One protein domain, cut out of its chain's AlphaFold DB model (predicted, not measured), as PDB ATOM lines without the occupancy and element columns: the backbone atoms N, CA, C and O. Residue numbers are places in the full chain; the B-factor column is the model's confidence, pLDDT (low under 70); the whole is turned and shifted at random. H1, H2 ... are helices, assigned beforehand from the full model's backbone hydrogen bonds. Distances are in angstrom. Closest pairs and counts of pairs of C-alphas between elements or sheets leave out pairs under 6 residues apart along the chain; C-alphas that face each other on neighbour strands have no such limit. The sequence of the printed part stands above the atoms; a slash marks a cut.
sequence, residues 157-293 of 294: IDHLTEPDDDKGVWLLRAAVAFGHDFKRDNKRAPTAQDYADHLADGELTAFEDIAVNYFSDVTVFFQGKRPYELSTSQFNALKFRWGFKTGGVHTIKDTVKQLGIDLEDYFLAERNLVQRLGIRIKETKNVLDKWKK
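Overview. This is residues 157 to 293 of the 294 residues of the protein "HNH endonuclease" of Ohtaekwangia koreensis (UniProt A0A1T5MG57). Two small groups of crossing helices sit next to each other, with a short helix off to one side. In the first group the long helices H1 and H3 cross as an X and H2 packs near the beginning of H3; in the second H4, H5 and H6 form a triangle of steeply crossed helices, and H7 touches no helix. The printed part has 137 residues with seven named helices, H1 to H7 in that order along it, and no named strand; the class is all helix, and the packing is mostly crossed. The whole is compact, with a radius of gyration of the C-alphas of 14.9 A and spans of 41 by 33 by 26 A.

Arrangement. H1, residues 167 to 186, touches H3, residues 206 to 223, with residues 171 to 179 alone, and H3 touches H1 with residues 211 to 218 alone. Their closest C-alphas, those of Val 176 and Phe 215, are 5.2 A apart, and their lines are only just about perpendicular, at 72 degrees. H2, residues 192 to 199, and H3 touch, about perpendicular at 75 degrees, and H3 touches H2 with residues 208 to 212 alone; the closest C-alphas, those of Ala 192 and Glu 208, are 5.0 A apart. H3 and H4, residues 232 to 241, are close but not clearly touching, with the closest C-alphas, those of Phe 222 and Lys 239, 7.0 A apart. H4 touches H5, residues 252 to 259, at a steep tilt of 52 degrees, opposite ways, closest at the C-alphas of Arg 241 and Thr 255, 5.8 A apart. H6, residues 263 to 276, touches H4 about perpendicular at 76 degrees with residues 266 to 270 alone, closest at the C-alphas of Gln 234 and Tyr 266, 6.3 A apart. H6 touches H5 with residues 263 to 267 alone, closest at the C-alphas of Val 256 and Leu 263, 6.2 A apart. H7, residues 285 to 291, is close to H1 but not clearly touching, with the C-alphas of Val 169 and Trp 291 the closest, 7.4 A apart. In H1 to H7 every O i to N i+4 pair is within hydrogen-bond range.

Along the chain. H1 begins at C-alpha 167, (130.869, 112.187, 142.142), and is 27.5 A long from first to last C-alpha. H2 is 10.3 A long, and H3 is 26.3 A long and ends at C-alpha 223, (119.251, 125.076, 123.153). H4 measures 14.3 A, H5 10.8 A and H6 19.9 A. H7, 10.0 A long, ends at C-alpha 291, (135.413, 120.151, 141.503).

Size, cuts and confidence. The two C-alphas farthest apart, those of Glu 203 and Gly 260, are 42.6 A apart. The printed part has no cut, and no link is long. The mean pLDDT of the printed part is 83.5; residues 157 to 163 and 200 to 204 are under 70.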
ATOM      1  N   ILE A 157     113.831 121.563 145.051       56.88
ATOM      2  CA  ILE A 157     114.685 120.364 144.988       56.88
ATOM      3  C   ILE A 157     115.592 120.272 146.226       56.88
ATOM      4  O   ILE A 157     115.882 119.184 146.712       56.88
ATOM      5  N   ASP A 158     115.951 121.409 146.819       56.50
ATOM      6  CA  ASP A 158     116.799 121.508 148.006       56.50
ATOM      7  C   ASP A 158     116.289 120.728 149.224       56.50
ATOM      8  O   ASP A 158     117.083 120.433 150.114       56.50
ATOM      9  N   HIS A 159     114.982 120.460 149.303       60.59
ATOM     10  CA  HIS A 159     114.355 119.685 150.380       60.59
ATOM     11  C   HIS A 159     114.283 118.186 150.093       60.59
ATOM     12  O   HIS A 159     114.046 117.405 151.010       60.59
ATOM     13  N   LEU A 160     114.452 117.790 148.833       59.59
ATOM     14  CA  LEU A 160     114.200 116.427 148.373       59.59
ATOM     15  C   LEU A 160     115.485 115.650 148.083       59.59
ATOM     16  O   LEU A 160     115.416 114.450 147.829       59.59
ATOM     17  N   THR A 161     116.648 116.306 148.100       65.19
ATOM     18  CA  THR A 161     117.917 115.692 147.693       65.19
ATOM     19  C   THR A 161     119.013 115.946 148.718       65.19
ATOM     20  O   THR A 161     119.333 117.095 149.038       65.19
ATOM     21  N   GLU A 162     119.626 114.872 149.216       66.44
ATOM     22  CA  GLU A 162     120.829 114.973 150.041       66.44
ATOM     23  C   GLU A 162     122.026 115.428 149.185       66.44
ATOM     24  O   GLU A 162     122.167 114.993 148.040       66.44
ATOM     25  N   PRO A 163     122.892 116.322 149.697       69.69
ATOM     26  CA  PRO A 163     124.076 116.749 148.968       69.69
ATOM     27  C   PRO A 163     125.090 115.605 148.847       69.69
ATOM     28  O   PRO A 163     125.586 115.087 149.850       69.69
ATOM     29  N   ASP A 164     125.435 115.271 147.609       70.00
ATOM     30  CA  ASP A 164     126.429 114.266 147.245       70.00
ATOM     31  C   ASP A 164     127.862 114.842 147.325       70.00
ATOM     32  O   ASP A 164     128.086 116.054 147.470       70.00
ATOM     33  N   ASP A 165     128.859 113.964 147.273       76.88
ATOM     34  CA  ASP A 165     130.262 114.335 147.086       76.88
ATOM     35  C   ASP A 165     130.520 114.795 145.631       76.88
ATOM     36  O   ASP A 165     129.606 114.996 144.838       76.88
ATOM     37  N   ASP A 166     131.784 114.957 145.228       74.75
ATOM     38  CA  ASP A 166     132.169 115.402 143.878       74.75
ATOM     39  C   ASP A 166     131.790 114.426 142.739       74.75
ATOM     40  O   ASP A 166     131.955 114.749 141.558       74.75
ATOM     41  N   LYS A 167     131.240 113.255 143.079       79.56
ATOM     42  CA  LYS A 167     130.869 112.187 142.142       79.56
ATOM     43  C   LYS A 167     129.747 112.589 141.188       79.56
ATOM     44  O   LYS A 167     129.852 112.281 140.005       79.56
ATOM     45  N   GLY A 168     128.733 113.320 141.654       81.56
ATOM     46  CA  GLY A 168     127.625 113.764 140.798       81.56
ATOM     47  C   GLY A 168     128.088 114.642 139.628       81.56
ATOM     48  O   GLY A 168     127.669 114.449 138.490       81.56
ATOM     49  N   VAL A 169     129.034 115.557 139.875       85.62
ATOM     50  CA  VAL A 169     129.622 116.400 138.815       85.62
ATOM     51  C   VAL A 169     130.488 115.578 137.868       85.62
ATOM     52  O   VAL A 169     130.468 115.804 136.658       85.62
ATOM     53  N   TRP A 170     131.256 114.628 138.403       86.38
ATOM     54  CA  TRP A 170     132.058 113.727 137.582       86.38
ATOM     55  C   TRP A 170     131.178 112.896 136.642       86.38
ATOM     56  O   TRP A 170     131.461 112.848 135.445       86.38
ATOM     57  N   LEU A 171     130.081 112.325 137.154       85.44
ATOM     58  CA  LEU A 171     129.126 111.546 136.367       85.44
ATOM     59  C   LEU A 171     128.453 112.412 135.301       85.44
ATOM     60  O   LEU A 171     128.414 112.019 134.141       85.44
ATOM     61  N   LEU A 172     128.007 113.622 135.659       89.12
ATOM     62  CA  LEU A 172     127.465 114.588 134.700       89.12
ATOM     63  C   LEU A 172     128.465 114.878 133.568       89.12
ATOM     64  O   LEU A 172     128.108 114.862 132.391       89.12
ATOM     65  N   ARG A 173     129.737 115.116 133.907       90.44
ATOM     66  CA  ARG A 173     130.802 115.372 132.927       90.44
ATOM     67  C   ARG A 173     131.034 114.174 132.007       90.44
ATOM     68  O   ARG A 173     131.145 114.370 130.798       90.44
ATOM     69  N   ALA A 174     131.117 112.970 132.571       88.00
ATOM     70  CA  ALA A 174     131.305 111.735 131.817       88.00
ATOM     71  C   ALA A 174     130.119 111.473 130.876       88.00
ATOM     72  O   ALA A 174     130.326 111.234 129.688       88.00
ATOM     73  N   ALA A 175     128.891 111.627 131.380       89.25
ATOM     74  CA  ALA A 175     127.671 111.453 130.604       89.25
ATOM     75  C   ALA A 175     127.612 112.423 129.415       89.25
ATOM     76  O   ALA A 175     127.387 112.010 128.280       89.25
ATOM     77  N   VAL A 176     127.896 113.711 129.639       91.38
ATOM     78  CA  VAL A 176     127.877 114.706 128.556       91.38
ATOM     79  C   VAL A 176     129.000 114.478 127.542       91.38
ATOM     80  O   VAL A 176     128.774 114.643 126.342       91.38
ATOM     81  N   ALA A 177     130.195 114.074 127.987       90.56
ATOM     82  CA  ALA A 177     131.303 113.752 127.088       90.56
ATOM     83  C   ALA A 177     130.949 112.577 126.166       90.56
ATOM     84  O   ALA A 177     131.006 112.726 124.944       90.56
ATOM     85  N   PHE A 178     130.480 111.466 126.742       89.62
ATOM     86  CA  PHE A 178     130.019 110.315 125.971       89.62
ATOM     87  C   PHE A 178     128.860 110.683 125.044       89.62
ATOM     88  O   PHE A 178     128.882 110.333 123.870       89.62
ATOM     89  N   GLY A 179     127.876 111.449 125.521       88.75
ATOM     90  CA  GLY A 179     126.743 111.863 124.698       88.75
ATOM     91  C   GLY A 179     127.149 112.687 123.473       88.75
ATOM     92  O   GLY A 179     126.551 112.535 122.405       88.75
ATOM     93  N   HIS A 180     128.191 113.517 123.579       90.00
ATOM     94  CA  HIS A 180     128.754 114.222 122.426       90.00
ATOM     95  C   HIS A 180     129.471 113.287 121.451       90.00
ATOM     96  O   HIS A 180     129.204 113.372 120.248       90.00
ATOM     97  N   ASP A 181     130.338 112.403 121.948       88.19
ATOM     98  CA  ASP A 181     131.075 111.447 121.116       88.19
ATOM     99  C   ASP A 181     130.114 110.481 120.404       88.19
ATOM    100  O   ASP A 181     130.141 110.353 119.180       88.19
ATOM    101  N   PHE A 182     129.151 109.921 121.137       88.44
ATOM    102  CA  PHE A 182     128.121 109.040 120.600       88.44
ATOM    103  C   PHE A 182     127.268 109.728 119.531       88.44
ATOM    104  O   PHE A 182     126.987 109.155 118.477       88.44
ATOM    105  N   LYS A 183     126.859 110.981 119.770       87.69
ATOM    106  CA  LYS A 183     126.064 111.746 118.802       87.69
ATOM    107  C   LYS A 183     126.866 112.098 117.551       87.69
ATOM    108  O   LYS A 183     126.279 112.158 116.468       87.69
ATOM    109  N   ARG A 184     128.176 112.334 117.676       86.12
ATOM    110  CA  ARG A 184     129.073 112.560 116.534       86.12
ATOM    111  C   ARG A 184     129.144 111.319 115.647       86.12
ATOM    112  O   ARG A 184     129.026 111.453 114.430       86.12
ATOM    113  N   ASP A 185     129.265 110.147 116.257       88.62
ATOM    114  CA  ASP A 185     129.525 108.902 115.535       88.62
ATOM    115  C   ASP A 185     128.227 108.275 114.986       88.62
ATOM    116  O   ASP A 185     128.174 107.850 113.832       88.62
ATOM    117  N   ASN A 186     127.134 108.311 115.760       86.06
ATOM    118  CA  ASN A 186     125.873 107.626 115.439       86.06
ATOM    119  C   ASN A 186     124.742 108.552 114.956       86.06
ATOM    120  O   ASN A 186     123.665 108.073 114.600       86.06
ATOM    121  N   LYS A 187     124.941 109.881 114.964       85.81
ATOM    122  CA  LYS A 187     123.947 110.907 114.566       85.81
ATOM    123  C   LYS A 187     122.597 110.847 115.306       85.81
ATOM    124  O   LYS A 187     121.650 111.525 114.906       85.81
ATOM    125  N   ARG A 188     122.506 110.099 116.409       86.62
ATOM    126  CA  ARG A 188     121.349 110.028 117.317       86.62
ATOM    127  C   ARG A 188     121.783 110.289 118.761       86.62
ATOM    128  O   ARG A 188     122.972 110.239 119.064       86.62
ATOM    129  N   ALA A 189     120.832 110.582 119.645       84.50
ATOM    130  CA  ALA A 189     121.115 110.661 121.078       84.50
ATOM    131  C   ALA A 189     121.340 109.249 121.673       84.50
ATOM    132  O   ALA A 189     120.743 108.288 121.165       84.50
ATOM    133  N   PRO A 190     122.191 109.116 122.705       86.69
ATOM    134  CA  PRO A 190     122.380 107.859 123.428       86.69
ATOM    135  C   PRO A 190     121.130 107.492 124.245       86.69
ATOM    136  O   PRO A 190     120.445 108.363 124.782       86.69
ATOM    137  N   THR A 191     120.841 106.199 124.320       87.69
ATOM    138  CA  THR A 191     119.805 105.578 125.160       87.69
ATOM    139  C   THR A 191     120.428 105.000 126.433       87.69
ATOM    140  O   THR A 191     121.652 104.927 126.535       87.69
ATOM    141  N   ALA A 192     119.610 104.565 127.396       84.31
ATOM    142  CA  ALA A 192     120.105 103.961 128.636       84.31
ATOM    143  C   ALA A 192     120.977 102.721 128.367       84.31
ATOM    144  O   ALA A 192     122.015 102.559 128.998       84.31
ATOM    145  N   GLN A 193     120.628 101.913 127.359       82.06
ATOM    146  CA  GLN A 193     121.444 100.765 126.959       82.06
ATOM    147  C   GLN A 193     122.812 101.190 126.406       82.06
ATOM    148  O   GLN A 193     123.820 100.602 126.772       82.06
ATOM    149  N   ASP A 194     122.871 102.253 125.595       84.81
ATOM    150  CA  ASP A 194     124.154 102.748 125.067       84.81
ATOM    151  C   ASP A 194     125.081 103.234 126.203       84.81
ATOM    152  O   ASP A 194     126.300 103.115 126.103       84.81
ATOM    153  N   TYR A 195     124.511 103.774 127.290       83.75
ATOM    154  CA  TYR A 195     125.268 104.106 128.500       83.75
ATOM    155  C   TYR A 195     125.674 102.862 129.298       83.75
ATOM    156  O   TYR A 195     126.810 102.822 129.766       83.75
ATOM    157  N   ALA A 196     124.805 101.852 129.415       80.94
ATOM    158  CA  ALA A 196     125.113 100.584 130.088       80.94
ATOM    159  C   ALA A 196     126.312  99.887 129.430       80.94
ATOM    160  O   ALA A 196     127.253  99.475 130.107       80.94
ATOM    161  N   ASP A 197     126.317  99.841 128.097       81.75
ATOM    162  CA  ASP A 197     127.383  99.226 127.304       81.75
ATOM    163  C   ASP A 197     128.721  99.981 127.441       81.75
ATOM    164  O   ASP A 197     129.789  99.400 127.250       81.75
ATOM    165  N   HIS A 198     128.683 101.277 127.775       77.88
ATOM    166  CA  HIS A 198     129.877 102.111 127.934       77.88
ATOM    167  C   HIS A 198     130.405 102.185 129.374       77.88
ATOM    168  O   HIS A 198     131.612 102.325 129.571       77.88
ATOM    169  N   LEU A 199     129.518 102.152 130.374       70.56
ATOM    170  CA  LEU A 199     129.849 102.439 131.775       70.56
ATOM    171  C   LEU A 199     129.775 101.216 132.702       70.56
ATOM    172  O   LEU A 199     130.437 101.239 133.740       70.56
ATOM    173  N   ALA A 200     128.997 100.185 132.359       61.12
ATOM    174  CA  ALA A 200     128.631  99.095 133.270       61.12
ATOM    175  C   ALA A 200     128.708  97.694 132.628       61.12
ATOM    176  O   ALA A 200     127.975  96.791 133.025       61.12
ATOM    177  N   ASP A 201     129.569  97.510 131.618       61.69
ATOM    178  CA  ASP A 201     129.744  96.239 130.890       61.69
ATOM    179  C   ASP A 201     128.418  95.624 130.367       61.69
ATOM    180  O   ASP A 201     128.315  94.414 130.165       61.69
ATOM    181  N   GLY A 202     127.396  96.458 130.124       58.69
ATOM    182  CA  GLY A 202     126.090  96.061 129.583       58.69
ATOM    183  C   GLY A 202     125.004  95.719 130.615       58.69
ATOM    184  O   GLY A 202     123.873  95.432 130.212       58.69
ATOM    185  N   GLU A 203     125.281  95.773 131.924       59.75
ATOM    186  CA  GLU A 203     124.239  95.629 132.953       59.75
ATOM    187  C   GLU A 203     123.487  96.950 133.165       59.75
ATOM    188  O   GLU A 203     124.070  97.974 133.514       59.75
ATOM    189  N   LEU A 204     122.168  96.931 132.956       62.16
ATOM    190  CA  LEU A 204     121.335  98.127 133.060       62.16
ATOM    191  C   LEU A 204     120.939  98.379 134.520       62.16
ATOM    192  O   LEU A 204     120.266  97.558 135.149       62.16
ATOM    193  N   THR A 205     121.334  99.528 135.057       70.44
ATOM    194  CA  THR A 205     120.997  99.984 136.406       70.44
ATOM    195  C   THR A 205     120.193 101.291 136.346       70.44
ATOM    196  O   THR A 205     119.909 101.842 135.285       70.44
ATOM    197  N   ALA A 206     119.798 101.822 137.506       70.56
ATOM    198  CA  ALA A 206     119.134 103.126 137.570       70.56
ATOM    199  C   ALA A 206     120.074 104.302 137.213       70.56
ATOM    200  O   ALA A 206     119.604 105.416 136.979       70.56
ATOM    201  N   PHE A 207     121.397 104.089 137.192       73.38
ATOM    202  CA  PHE A 207     122.373 105.147 136.916       73.38
ATOM    203  C   PHE A 207     122.426 105.539 135.435       73.38
ATOM    204  O   PHE A 207     122.686 106.702 135.120       73.38
ATOM    205  N   GLU A 208     122.129 104.614 134.526       79.56
ATOM    206  CA  GLU A 208     122.121 104.868 133.087       79.56
ATOM    207  C   GLU A 208     120.967 105.793 132.687       79.56
ATOM    208  O   GLU A 208     121.168 106.732 131.913       79.56
ATOM    209  N   ASP A 209     119.786 105.610 133.282       79.44
ATOM    210  CA  ASP A 209     118.648 106.517 133.092       79.44
ATOM    211  C   ASP A 209     118.975 107.937 133.580       79.44
ATOM    212  O   ASP A 209     118.630 108.932 132.935       79.44
ATOM    213  N   ILE A 210     119.709 108.051 134.693       81.38
ATOM    214  CA  ILE A 210     120.193 109.339 135.205       81.38
ATOM    215  C   ILE A 210     121.162 109.989 134.205       81.38
ATOM    216  O   ILE A 210     121.045 111.185 133.931       81.38
ATOM    217  N   ALA A 211     122.083 109.224 133.612       83.56
ATOM    218  CA  ALA A 211     123.031 109.734 132.619       83.56
ATOM    219  C   ALA A 211     122.340 110.225 131.329       83.56
ATOM    220  O   ALA A 211     122.703 111.281 130.797       83.56
ATOM    221  N   VAL A 212     121.307 109.514 130.859       85.69
ATOM    222  CA  VAL A 212     120.463 109.953 129.731       85.69
ATOM    223  C   VAL A 212     119.787 111.284 130.050       85.69
ATOM    224  O   VAL A 212     119.865 112.222 129.248       85.69
ATOM    225  N   ASN A 213     119.170 111.386 131.231       87.06
ATOM    226  CA  ASN A 213     118.489 112.601 131.671       87.06
ATOM    227  C   ASN A 213     119.461 113.779 131.761       87.06
ATOM    228  O   ASN A 213     119.190 114.833 131.196       87.06
ATOM    229  N   TYR A 214     120.646 113.583 132.340       89.50
ATOM    230  CA  TYR A 214     121.681 114.614 132.400       89.50
ATOM    231  C   TYR A 214     122.080 115.155 131.027       89.50
ATOM    232  O   TYR A 214     122.112 116.371 130.828       89.50
ATOM    233  N   PHE A 215     122.361 114.284 130.054       89.56
ATOM    234  CA  PHE A 215     122.711 114.746 128.711       89.56
ATOM    235  C   PHE A 215     121.549 115.488 128.035       89.56
ATOM    236  O   PHE A 215     121.760 116.523 127.390       89.56
ATOM    237  N   SER A 216     120.323 114.983 128.202       87.69
ATOM    238  CA  SER A 216     119.106 115.612 127.685       87.69
ATOM    239  C   SER A 216     118.887 117.001 128.293       87.69
ATOM    240  O   SER A 216     118.775 117.983 127.557       87.69
ATOM    241  N   ASP A 217     118.929 117.123 129.618       89.25
ATOM    242  CA  ASP A 217     118.667 118.362 130.352       89.25
ATOM    243  C   ASP A 217     119.699 119.446 130.034       89.25
ATOM    244  O   ASP A 217     119.347 120.603 129.778       89.25
ATOM    245  N   VAL A 218     120.981 119.074 129.965       90.56
ATOM    246  CA  VAL A 218     122.052 119.988 129.549       90.56
ATOM    247  C   VAL A 218     121.836 120.446 128.103       90.56
ATOM    248  O   VAL A 218     121.995 121.631 127.787       90.56
ATOM    249  N   THR A 219     121.424 119.534 127.219       89.50
ATOM    250  CA  THR A 219     121.120 119.862 125.822       89.50
ATOM    251  C   THR A 219     119.958 120.848 125.720       89.50
ATOM    252  O   THR A 219     120.084 121.870 125.038       89.50
ATOM    253  N   VAL A 220     118.862 120.598 126.439       89.31
ATOM    254  CA  VAL A 220     117.692 121.485 126.497       89.31
ATOM    255  C   VAL A 220     118.080 122.858 127.051       89.31
ATOM    256  O   VAL A 220     117.708 123.882 126.474       89.31
ATOM    257  N   PHE A 221     118.891 122.906 128.113       89.62
ATOM    258  CA  PHE A 221     119.361 124.157 128.709       89.62
ATOM    259  C   PHE A 221     120.114 125.042 127.705       89.62
ATOM    260  O   PHE A 221     119.841 126.241 127.606       89.62
ATOM    261  N   PHE A 222     121.044 124.474 126.930       90.88
ATOM    262  CA  PHE A 222     121.856 125.253 125.987       90.88
ATOM    263  C   PHE A 222     121.167 125.565 124.653       90.88
ATOM    264  O   PHE A 222     121.575 126.529 123.984       90.88
ATOM    265  N   GLN A 223     120.151 124.784 124.276       87.50
ATOM    266  CA  GLN A 223     119.251 125.076 123.153       87.50
ATOM    267  C   GLN A 223     118.214 126.152 123.502       87.50
ATOM    268  O   GLN A 223     117.763 126.883 122.619       87.50
ATOM    269  N   GLY A 224     117.858 126.274 124.782       85.00
ATOM    270  CA  GLY A 224     116.954 127.297 125.289       85.00
ATOM    271  C   GLY A 224     117.517 128.724 125.241       85.00
ATOM    272  O   GLY A 224     118.655 128.994 124.841       85.00
ATOM    273  N   LYS A 225     116.694 129.683 125.683       83.81
ATOM    274  CA  LYS A 225     117.128 131.077 125.858       83.81
ATOM    275  C   LYS A 225     118.088 131.183 127.044       83.81
ATOM    276  O   LYS A 225     117.866 130.566 128.084       83.81
ATOM    277  N   ARG A 226     119.121 132.025 126.906       87.81
ATOM    278  CA  ARG A 226     120.059 132.335 127.996       87.81
ATOM    279  C   ARG A 226     119.282 132.815 129.239       87.81
ATOM    280  O   ARG A 226     118.503 133.762 129.107       87.81
ATOM    281  N   PRO A 227     119.524 132.233 130.426       83.06
ATOM    282  CA  PRO A 227     118.971 132.734 131.683       83.06
ATOM    283  C   PRO A 227     119.404 134.180 131.958       83.06
ATOM    284  O   PRO A 227     120.542 134.559 131.668       83.06
ATOM    285  N   TYR A 228     118.512 135.001 132.512       76.06
ATOM    286  CA  TYR A 228     118.789 136.423 132.746       76.06
ATOM    287  C   TYR A 228     119.877 136.640 133.809       76.06
ATOM    288  O   TYR A 228     120.554 137.666 133.781       76.06
ATOM    289  N   GLU A 229     120.078 135.664 134.697       75.62
ATOM    290  CA  GLU A 229     121.066 135.678 135.777       75.62
ATOM    291  C   GLU A 229     122.509 135.506 135.280       75.62
ATOM    292  O   GLU A 229     123.447 135.889 135.978       75.62
ATOM    293  N   LEU A 230     122.703 134.935 134.086       82.62
ATOM    294  CA  LEU A 230     124.024 134.669 133.517       82.62
ATOM    295  C   LEU A 230     124.424 135.766 132.541       82.62
ATOM    296  O   LEU A 230     123.689 136.052 131.600       82.62
ATOM    297  N   SER A 231     125.625 136.321 132.676       86.00
ATOM    298  CA  SER A 231     126.171 137.207 131.645       86.00
ATOM    299  C   SER A 231     126.394 136.457 130.324       86.00
ATOM    300  O   SER A 231     126.537 135.232 130.282       86.00
ATOM    301  N   THR A 232     126.466 137.191 129.211       87.25
ATOM    302  CA  THR A 232     126.782 136.600 127.900       87.25
ATOM    303  C   THR A 232     128.135 135.881 127.913       87.25
ATOM    304  O   THR A 232     128.268 134.819 127.311       87.25
ATOM    305  N   SER A 233     129.118 136.429 128.637       87.62
ATOM    306  CA  SER A 233     130.446 135.824 128.787       87.62
ATOM    307  C   SER A 233     130.371 134.482 129.521       87.62
ATOM    308  O   SER A 233     130.815 133.464 128.991       87.62
ATOM    309  N   GLN A 234     129.699 134.451 130.677       89.31
ATOM    310  CA  GLN A 234     129.507 133.234 131.473       89.31
ATOM    311  C   GLN A 234     128.756 132.153 130.689       89.31
ATOM    312  O   GLN A 234     129.174 131.000 130.665       89.31
ATOM    313  N   PHE A 235     127.679 132.515 129.990       91.25
ATOM    314  CA  PHE A 235     126.907 131.548 129.208       91.25
ATOM    315  C   PHE A 235     127.717 130.951 128.049       91.25
ATOM    316  O   PHE A 235     127.643 129.749 127.794       91.25
ATOM    317  N   ASN A 236     128.533 131.764 127.375       90.00
ATOM    318  CA  ASN A 236     129.440 131.279 126.335       90.00
ATOM    319  C   ASN A 236     130.544 130.379 126.903       90.00
ATOM    320  O   ASN A 236     130.941 129.420 126.241       90.00
ATOM    321  N   ALA A 237     131.010 130.658 128.120       91.31
ATOM    322  CA  ALA A 237     131.983 129.828 128.813       91.31
ATOM    323  C   ALA A 237     131.418 128.471 129.206       91.31
ATOM    324  O   ALA A 237     132.056 127.458 128.941       91.31
ATOM    325  N   LEU A 238     130.193 128.436 129.730       93.12
ATOM    326  CA  LEU A 238     129.480 127.189 129.994       93.12
ATOM    327  C   LEU A 238     129.281 126.388 128.696       93.12
ATOM    328  O   LEU A 238     129.589 125.200 128.653       93.12
ATOM    329  N   LYS A 239     128.871 127.037 127.596       91.69
ATOM    330  CA  LYS A 239     128.763 126.377 126.280       91.69
ATOM    331  C   LYS A 239     130.088 125.801 125.785       91.69
ATOM    332  O   LYS A 239     130.088 124.764 125.125       91.69
ATOM    333  N   PHE A 240     131.202 126.478 126.059       91.81
ATOM    334  CA  PHE A 240     132.530 125.969 125.738       91.81
ATOM    335  C   PHE A 240     132.879 124.771 126.625       91.81
ATOM    336  O   PHE A 240     133.117 123.698 126.086       91.81
ATOM    337  N   ARG A 241     132.815 124.918 127.957       91.81
ATOM    338  CA  ARG A 241     133.104 123.860 128.941       91.81
ATOM    339  C   ARG A 241     132.391 122.559 128.620       91.81
ATOM    340  O   ARG A 241     133.012 121.501 128.659       91.81
ATOM    341  N   TRP A 242     131.097 122.652 128.333       93.25
ATOM    342  CA  TRP A 242     130.212 121.512 128.127       93.25
ATOM    343  C   TRP A 242     130.157 121.042 126.672       93.25
ATOM    344  O   TRP A 242     129.327 120.212 126.344       93.25
ATOM    345  N   GLY A 243     131.024 121.546 125.788       88.62
ATOM    346  CA  GLY A 243     131.183 121.007 124.436       88.62
ATOM    347  C   GLY A 243     130.121 121.415 123.418       88.62
ATOM    348  O   GLY A 243     130.211 121.021 122.259       88.62
ATOM    349  N   PHE A 244     129.188 122.300 123.758       87.69
ATOM    350  CA  PHE A 244     128.179 122.807 122.816       87.69
ATOM    351  C   PHE A 244     128.740 123.789 121.777       87.69
ATOM    352  O   PHE A 244     128.052 124.120 120.812       87.69
ATOM    353  N   LYS A 245     129.984 124.255 121.956       84.12
ATOM    354  CA  LYS A 245     130.713 125.060 120.963       84.12
ATOM    355  C   LYS A 245     131.732 124.254 120.150       84.12
ATOM    356  O   LYS A 245     131.941 124.564 118.984       84.12
ATOM    357  N   THR A 246     132.383 123.262 120.759       83.88
ATOM    358  CA  THR A 246     133.530 122.537 120.171       83.88
ATOM    359  C   THR A 246     133.275 121.053 119.907       83.88
ATOM    360  O   THR A 246     134.108 120.415 119.280       83.88
ATOM    361  N   GLY A 247     132.165 120.492 120.390       79.12
ATOM    362  CA  GLY A 247     131.841 119.065 120.279       79.12
ATOM    363  C   GLY A 247     132.543 118.158 121.295       79.12
ATOM    364  O   GLY A 247     132.530 116.949 121.113       79.12
ATOM    365  N   GLY A 248     133.158 118.719 122.342       83.94
ATOM    366  CA  GLY A 248     133.873 117.966 123.377       83.94
ATOM    367  C   GLY A 248     134.004 118.761 124.676       83.94
ATOM    368  O   GLY A 248     134.055 119.992 124.643       83.94
ATOM    369  N   VAL A 249     134.017 118.056 125.808       90.50
ATOM    370  CA  VAL A 249     133.969 118.635 127.159       90.50
ATOM    371  C   VAL A 249     135.376 119.004 127.649       90.50
ATOM    372  O   VAL A 249     136.266 118.160 127.699       90.50
ATOM    373  N   HIS A 250     135.577 120.256 128.066       90.50
ATOM    374  CA  HIS A 250     136.881 120.789 128.512       90.50
ATOM    375  C   HIS A 250     137.018 120.761 130.031       90.50
ATOM    376  O   HIS A 250     136.051 120.441 130.710       90.50
ATOM    377  N   THR A 251     138.182 121.094 130.594       89.75
ATOM    378  CA  THR A 251     138.302 121.333 132.047       89.75
ATOM    379  C   THR A 251     137.902 122.769 132.400       89.75
ATOM    380  O   THR A 251     137.867 123.655 131.535       89.75
ATOM    381  N   ILE A 252     137.615 123.041 133.679       89.50
ATOM    382  CA  ILE A 252     137.352 124.416 134.141       89.50
ATOM    383  C   ILE A 252     138.566 125.320 133.874       89.50
ATOM    384  O   ILE A 252     138.415 126.438 133.381       89.50
ATOM    385  N   LYS A 253     139.780 124.824 134.135       88.88
ATOM    386  CA  LYS A 253     141.022 125.591 133.948       88.88
ATOM    387  C   LYS A 253     141.242 125.992 132.493       88.88
ATOM    388  O   LYS A 253     141.586 127.144 132.230       88.88
ATOM    389  N   ASP A 254     141.011 125.070 131.562       88.75
ATOM    390  CA  ASP A 254     141.169 125.344 130.131       88.75
ATOM    391  C   ASP A 254     140.127 126.354 129.643       88.75
ATOM    392  O   ASP A 254     140.451 127.268 128.891       88.75
ATOM    393  N   THR A 255     138.893 126.248 130.143       89.06
ATOM    394  CA  THR A 255     137.794 127.166 129.805       89.06
ATOM    395  C   THR A 255     138.101 128.603 130.235       89.06
ATOM    396  O   THR A 255     137.984 129.536 129.439       89.06
ATOM    397  N   VAL A 256     138.543 128.776 131.484       90.50
ATOM    398  CA  VAL A 256     138.935 130.068 132.074       90.50
ATOM    399  C   VAL A 256     140.113 130.672 131.308       90.50
ATOM    400  O   VAL A 256     140.075 131.849 130.951       90.50
ATOM    401  N   LYS A 257     141.126 129.858 130.976       90.31
ATOM    402  CA  LYS A 257     142.299 130.293 130.205       90.31
ATOM    403  C   LYS A 257     141.936 130.717 128.780       90.31
ATOM    404  O   LYS A 257     142.433 131.736 128.312       90.31
ATOM    405  N   GLN A 258     141.078 129.959 128.101       88.62
ATOM    406  CA  GLN A 258     140.710 130.207 126.705       88.62
ATOM    407  C   GLN A 258     139.841 131.459 126.535       88.62
ATOM    408  O   GLN A 258     139.924 132.130 125.508       88.62
ATOM    409  N   LEU A 259     138.983 131.760 127.514       88.62
ATOM    410  CA  LEU A 259     138.014 132.857 127.427       88.62
ATOM    411  C   LEU A 259     138.376 134.082 128.273       88.62
ATOM    412  O   LEU A 259     137.690 135.096 128.169       88.62
ATOM    413  N   GLY A 260     139.438 134.012 129.081       88.38
ATOM    414  CA  GLY A 260     139.913 135.136 129.893       88.38
ATOM    415  C   GLY A 260     138.914 135.580 130.967       88.38
ATOM    416  O   GLY A 260     138.794 136.772 131.236       88.38
ATOM    417  N   ILE A 261     138.167 134.637 131.546       89.44
ATOM    418  CA  ILE A 261     137.172 134.893 132.601       89.44
ATOM    419  C   ILE A 261     137.817 134.624 133.963       89.44
ATOM    420  O   ILE A 261     138.733 133.814 134.055       89.44
ATOM    421  N   ASP A 262     137.357 135.289 135.021       90.56
ATOM    422  CA  ASP A 262     137.801 134.985 136.381       90.56
ATOM    423  C   ASP A 262     137.333 133.587 136.834       90.56
ATOM    424  O   ASP A 262     136.210 133.165 136.552       90.56
ATOM    425  N   LEU A 263     138.197 132.859 137.550       88.94
ATOM    426  CA  LEU A 263     137.910 131.488 137.979       88.94
ATOM    427  C   LEU A 263     136.723 131.422 138.946       88.94
ATOM    428  O   LEU A 263     135.911 130.506 138.830       88.94
ATOM    429  N   GLU A 264     136.620 132.348 139.902       87.00
ATOM    430  CA  GLU A 264     135.532 132.328 140.884       87.00
ATOM    431  C   GLU A 264     134.210 132.755 140.247       87.00
ATOM    432  O   GLU A 264     133.172 132.155 140.536       87.00
ATOM    433  N   ASP A 265     134.249 133.734 139.339       86.06
ATOM    434  CA  ASP A 265     133.067 134.155 138.585       86.06
ATOM    435  C   ASP A 265     132.530 133.030 137.685       86.06
ATOM    436  O   ASP A 265     131.334 132.723 137.698       86.06
ATOM    437  N   TYR A 266     133.418 132.338 136.963       90.88
ATOM    438  CA  TYR A 266     133.048 131.156 136.187       90.88
ATOM    439  C   TYR A 266     132.500 130.040 137.085       90.88
ATOM    440  O   TYR A 266     131.467 129.440 136.787       90.88
ATOM    441  N   PHE A 267     133.180 129.756 138.199       89.56
ATOM    442  CA  PHE A 267     132.800 128.665 139.089       89.56
ATOM    443  C   PHE A 267     131.421 128.888 139.716       89.56
ATOM    444  O   PHE A 267     130.664 127.936 139.892       89.56
ATOM    445  N   LEU A 268     131.046 130.137 140.002       86.06
ATOM    446  CA  LEU A 268     129.691 130.465 140.438       86.06
ATOM    447  C   LEU A 268     128.645 130.125 139.363       86.06
ATOM    448  O   LEU A 268     127.608 129.545 139.682       86.06
ATOM    449  N   ALA A 269     128.921 130.439 138.095       87.25
ATOM    450  CA  ALA A 269     128.031 130.109 136.983       87.25
ATOM    451  C   ALA A 269     127.889 128.588 136.776       87.25
ATOM    452  O   ALA A 269     126.779 128.097 136.579       87.25
ATOM    453  N   GLU A 270     128.995 127.845 136.878       90.38
ATOM    454  CA  GLU A 270     129.021 126.376 136.816       90.38
ATOM    455  C   GLU A 270     128.179 125.757 137.937       90.38
ATOM    456  O   GLU A 270     127.344 124.886 137.699       90.38
ATOM    457  N   ARG A 271     128.344 126.252 139.167       87.62
ATOM    458  CA  ARG A 271     127.562 125.796 140.318       87.62
ATOM    459  C   ARG A 271     126.067 126.004 140.123       87.62
ATOM    460  O   ARG A 271     125.293 125.087 140.380       87.62
ATOM    461  N   ASN A 272     125.682 127.187 139.646       84.56
ATOM    462  CA  ASN A 272     124.283 127.507 139.385       84.56
ATOM    463  C   ASN A 272     123.683 126.566 138.332       84.56
ATOM    464  O   ASN A 272     122.538 126.152 138.481       84.56
ATOM    465  N   LEU A 273     124.444 126.204 137.289       88.19
ATOM    466  CA  LEU A 273     124.014 125.222 136.288       88.19
ATOM    467  C   LEU A 273     123.790 123.844 136.921       88.19
ATOM    468  O   LEU A 273     122.713 123.280 136.768       88.19
ATOM    469  N   VAL A 274     124.775 123.329 137.662       87.94
ATOM    470  CA  VAL A 274     124.708 121.999 138.292       87.94
ATOM    471  C   VAL A 274     123.543 121.897 139.284       87.94
ATOM    472  O   VAL A 274     122.800 120.920 139.256       87.94
ATOM    473  N   GLN A 275     123.306 122.940 140.084       81.19
ATOM    474  CA  GLN A 275     122.132 123.007 140.962       81.19
ATOM    475  C   GLN A 275     120.814 123.030 140.173       81.19
ATOM    476  O   GLN A 275     119.839 122.413 140.596       81.19
ATOM    477  N   ARG A 276     120.774 123.696 139.011       82.00
ATOM    478  CA  ARG A 276     119.592 123.722 138.129       82.00
ATOM    479  C   ARG A 276     119.255 122.359 137.538       82.00
ATOM    480  O   ARG A 276     118.088 122.098 137.279       82.00
ATOM    481  N   LEU A 277     120.269 121.524 137.338       83.25
ATOM    482  CA  LEU A 277     120.135 120.132 136.904       83.25
ATOM    483  C   LEU A 277     119.758 119.195 138.068       83.25
ATOM    484  O   LEU A 277     119.745 117.981 137.905       83.25
ATOM    485  N   GLY A 278     119.484 119.745 139.257       77.06
ATOM    486  CA  GLY A 278     119.074 118.987 140.438       77.06
ATOM    487  C   GLY A 278     120.219 118.298 141.181       77.06
ATOM    488  O   GLY A 278     119.971 117.547 142.120       77.06
ATOM    489  N   ILE A 279     121.474 118.558 140.809       82.94
ATOM    490  CA  ILE A 279     122.636 117.937 141.448       82.94
ATOM    491  C   ILE A 279     123.088 118.809 142.624       82.94
ATOM    492  O   ILE A 279     123.519 119.956 142.460       82.94
ATOM    493  N   ARG A 280     123.011 118.255 143.836       78.50
ATOM    494  CA  ARG A 280     123.459 118.912 145.070       78.50
ATOM    495  C   ARG A 280     124.839 118.393 145.446       78.50
ATOM    496  O   ARG A 280     125.020 117.193 145.588       78.50
ATOM    497  N   ILE A 281     125.790 119.303 145.645       83.12
ATOM    498  CA  ILE A 281     127.171 118.979 146.026       83.12
ATOM    499  C   ILE A 281     127.485 119.615 147.379       83.12
ATOM    500  O   ILE A 281     127.162 120.784 147.608       83.12
ATOM    501  N   LYS A 282     128.140 118.872 148.276       81.94
ATOM    502  CA  LYS A 282     128.541 119.374 149.601       81.94
ATOM    503  C   LYS A 282     129.441 120.612 149.495       81.94
ATOM    504  O   LYS A 282     130.496 120.578 148.863       81.94
ATOM    505  N   GLU A 283     129.108 121.677 150.227       80.62
ATOM    506  CA  GLU A 283     129.878 122.937 150.250       80.62
ATOM    507  C   GLU A 283     131.159 122.891 151.113       80.62
ATOM    508  O   GLU A 283     131.596 123.897 151.676       80.62
ATOM    509  N   THR A 284     131.798 121.729 151.248       82.00
ATOM    510  CA  THR A 284     133.068 121.644 151.983       82.00
ATOM    511  C   THR A 284     134.228 122.081 151.091       82.00
ATOM    512  O   THR A 284     134.258 121.788 149.896       82.00
ATOM    513  N   LYS A 285     135.229 122.757 151.671       81.00
ATOM    514  CA  LYS A 285     136.392 123.269 150.921       81.00
ATOM    515  C   LYS A 285     137.074 122.181 150.074       81.00
ATOM    516  O   LYS A 285     137.393 122.425 148.921       81.00
ATOM    517  N   ASN A 286     137.231 120.977 150.625       84.81
ATOM    518  CA  ASN A 286     137.858 119.847 149.935       84.81
ATOM    519  C   ASN A 286     137.081 119.425 148.672       84.81
ATOM    520  O   ASN A 286     137.674 119.257 147.610       84.81
ATOM    521  N   VAL A 287     135.753 119.305 148.768       83.69
ATOM    522  CA  VAL A 287     134.894 118.921 147.635       83.69
ATOM    523  C   VAL A 287     134.905 120.004 146.552       83.69
ATOM    524  O   VAL A 287     135.083 119.700 145.374       83.69
ATOM    525  N   LEU A 288     134.816 121.279 146.942       85.50
ATOM    526  CA  LEU A 288     134.882 122.398 145.996       85.50
ATOM    527  C   LEU A 288     136.245 122.485 145.288       85.50
ATOM    528  O   LEU A 288     136.296 122.734 144.085       85.50
ATOM    529  N   ASP A 289     137.347 122.238 146.001       85.62
ATOM    530  CA  ASP A 289     138.696 122.237 145.425       85.62
ATOM    531  C   ASP A 289     138.916 121.067 144.450       85.62
ATOM    532  O   ASP A 289     139.667 121.209 143.481       85.62
ATOM    533  N   LYS A 290     138.266 119.916 144.673       85.62
ATOM    534  CA  LYS A 290     138.248 118.803 143.711       85.62
ATOM    535  C   LYS A 290     137.441 119.153 142.465       85.62
ATOM    536  O   LYS A 290     137.951 118.981 141.363       85.62
ATOM    537  N   TRP A 291     136.245 119.719 142.629       87.69
ATOM    538  CA  TRP A 291     135.413 120.151 141.503       87.69
ATOM    539  C   TRP A 291     136.146 121.172 140.625       87.69
ATOM    540  O   TRP A 291     136.215 121.000 139.414       87.69
ATOM    541  N   LYS A 292     136.820 122.169 141.210       86.50
ATOM    542  CA  LYS A 292     137.624 123.150 140.452       86.50
ATOM    543  C   LYS A 292     138.739 122.534 139.587       86.50
ATOM    544  O   LYS A 292     139.291 123.227 138.731       86.50
ATOM    545  N   LYS A 293     139.118 121.271 139.816       84.69
ATOM    546  CA  LYS A 293     140.125 120.548 139.022       84.69
ATOM    547  C   LYS A 293     139.530 119.740 137.861       84.69
ATOM    548  O   LYS A 293     140.318 119.312 137.021       84.69
TER     549      LYS A 293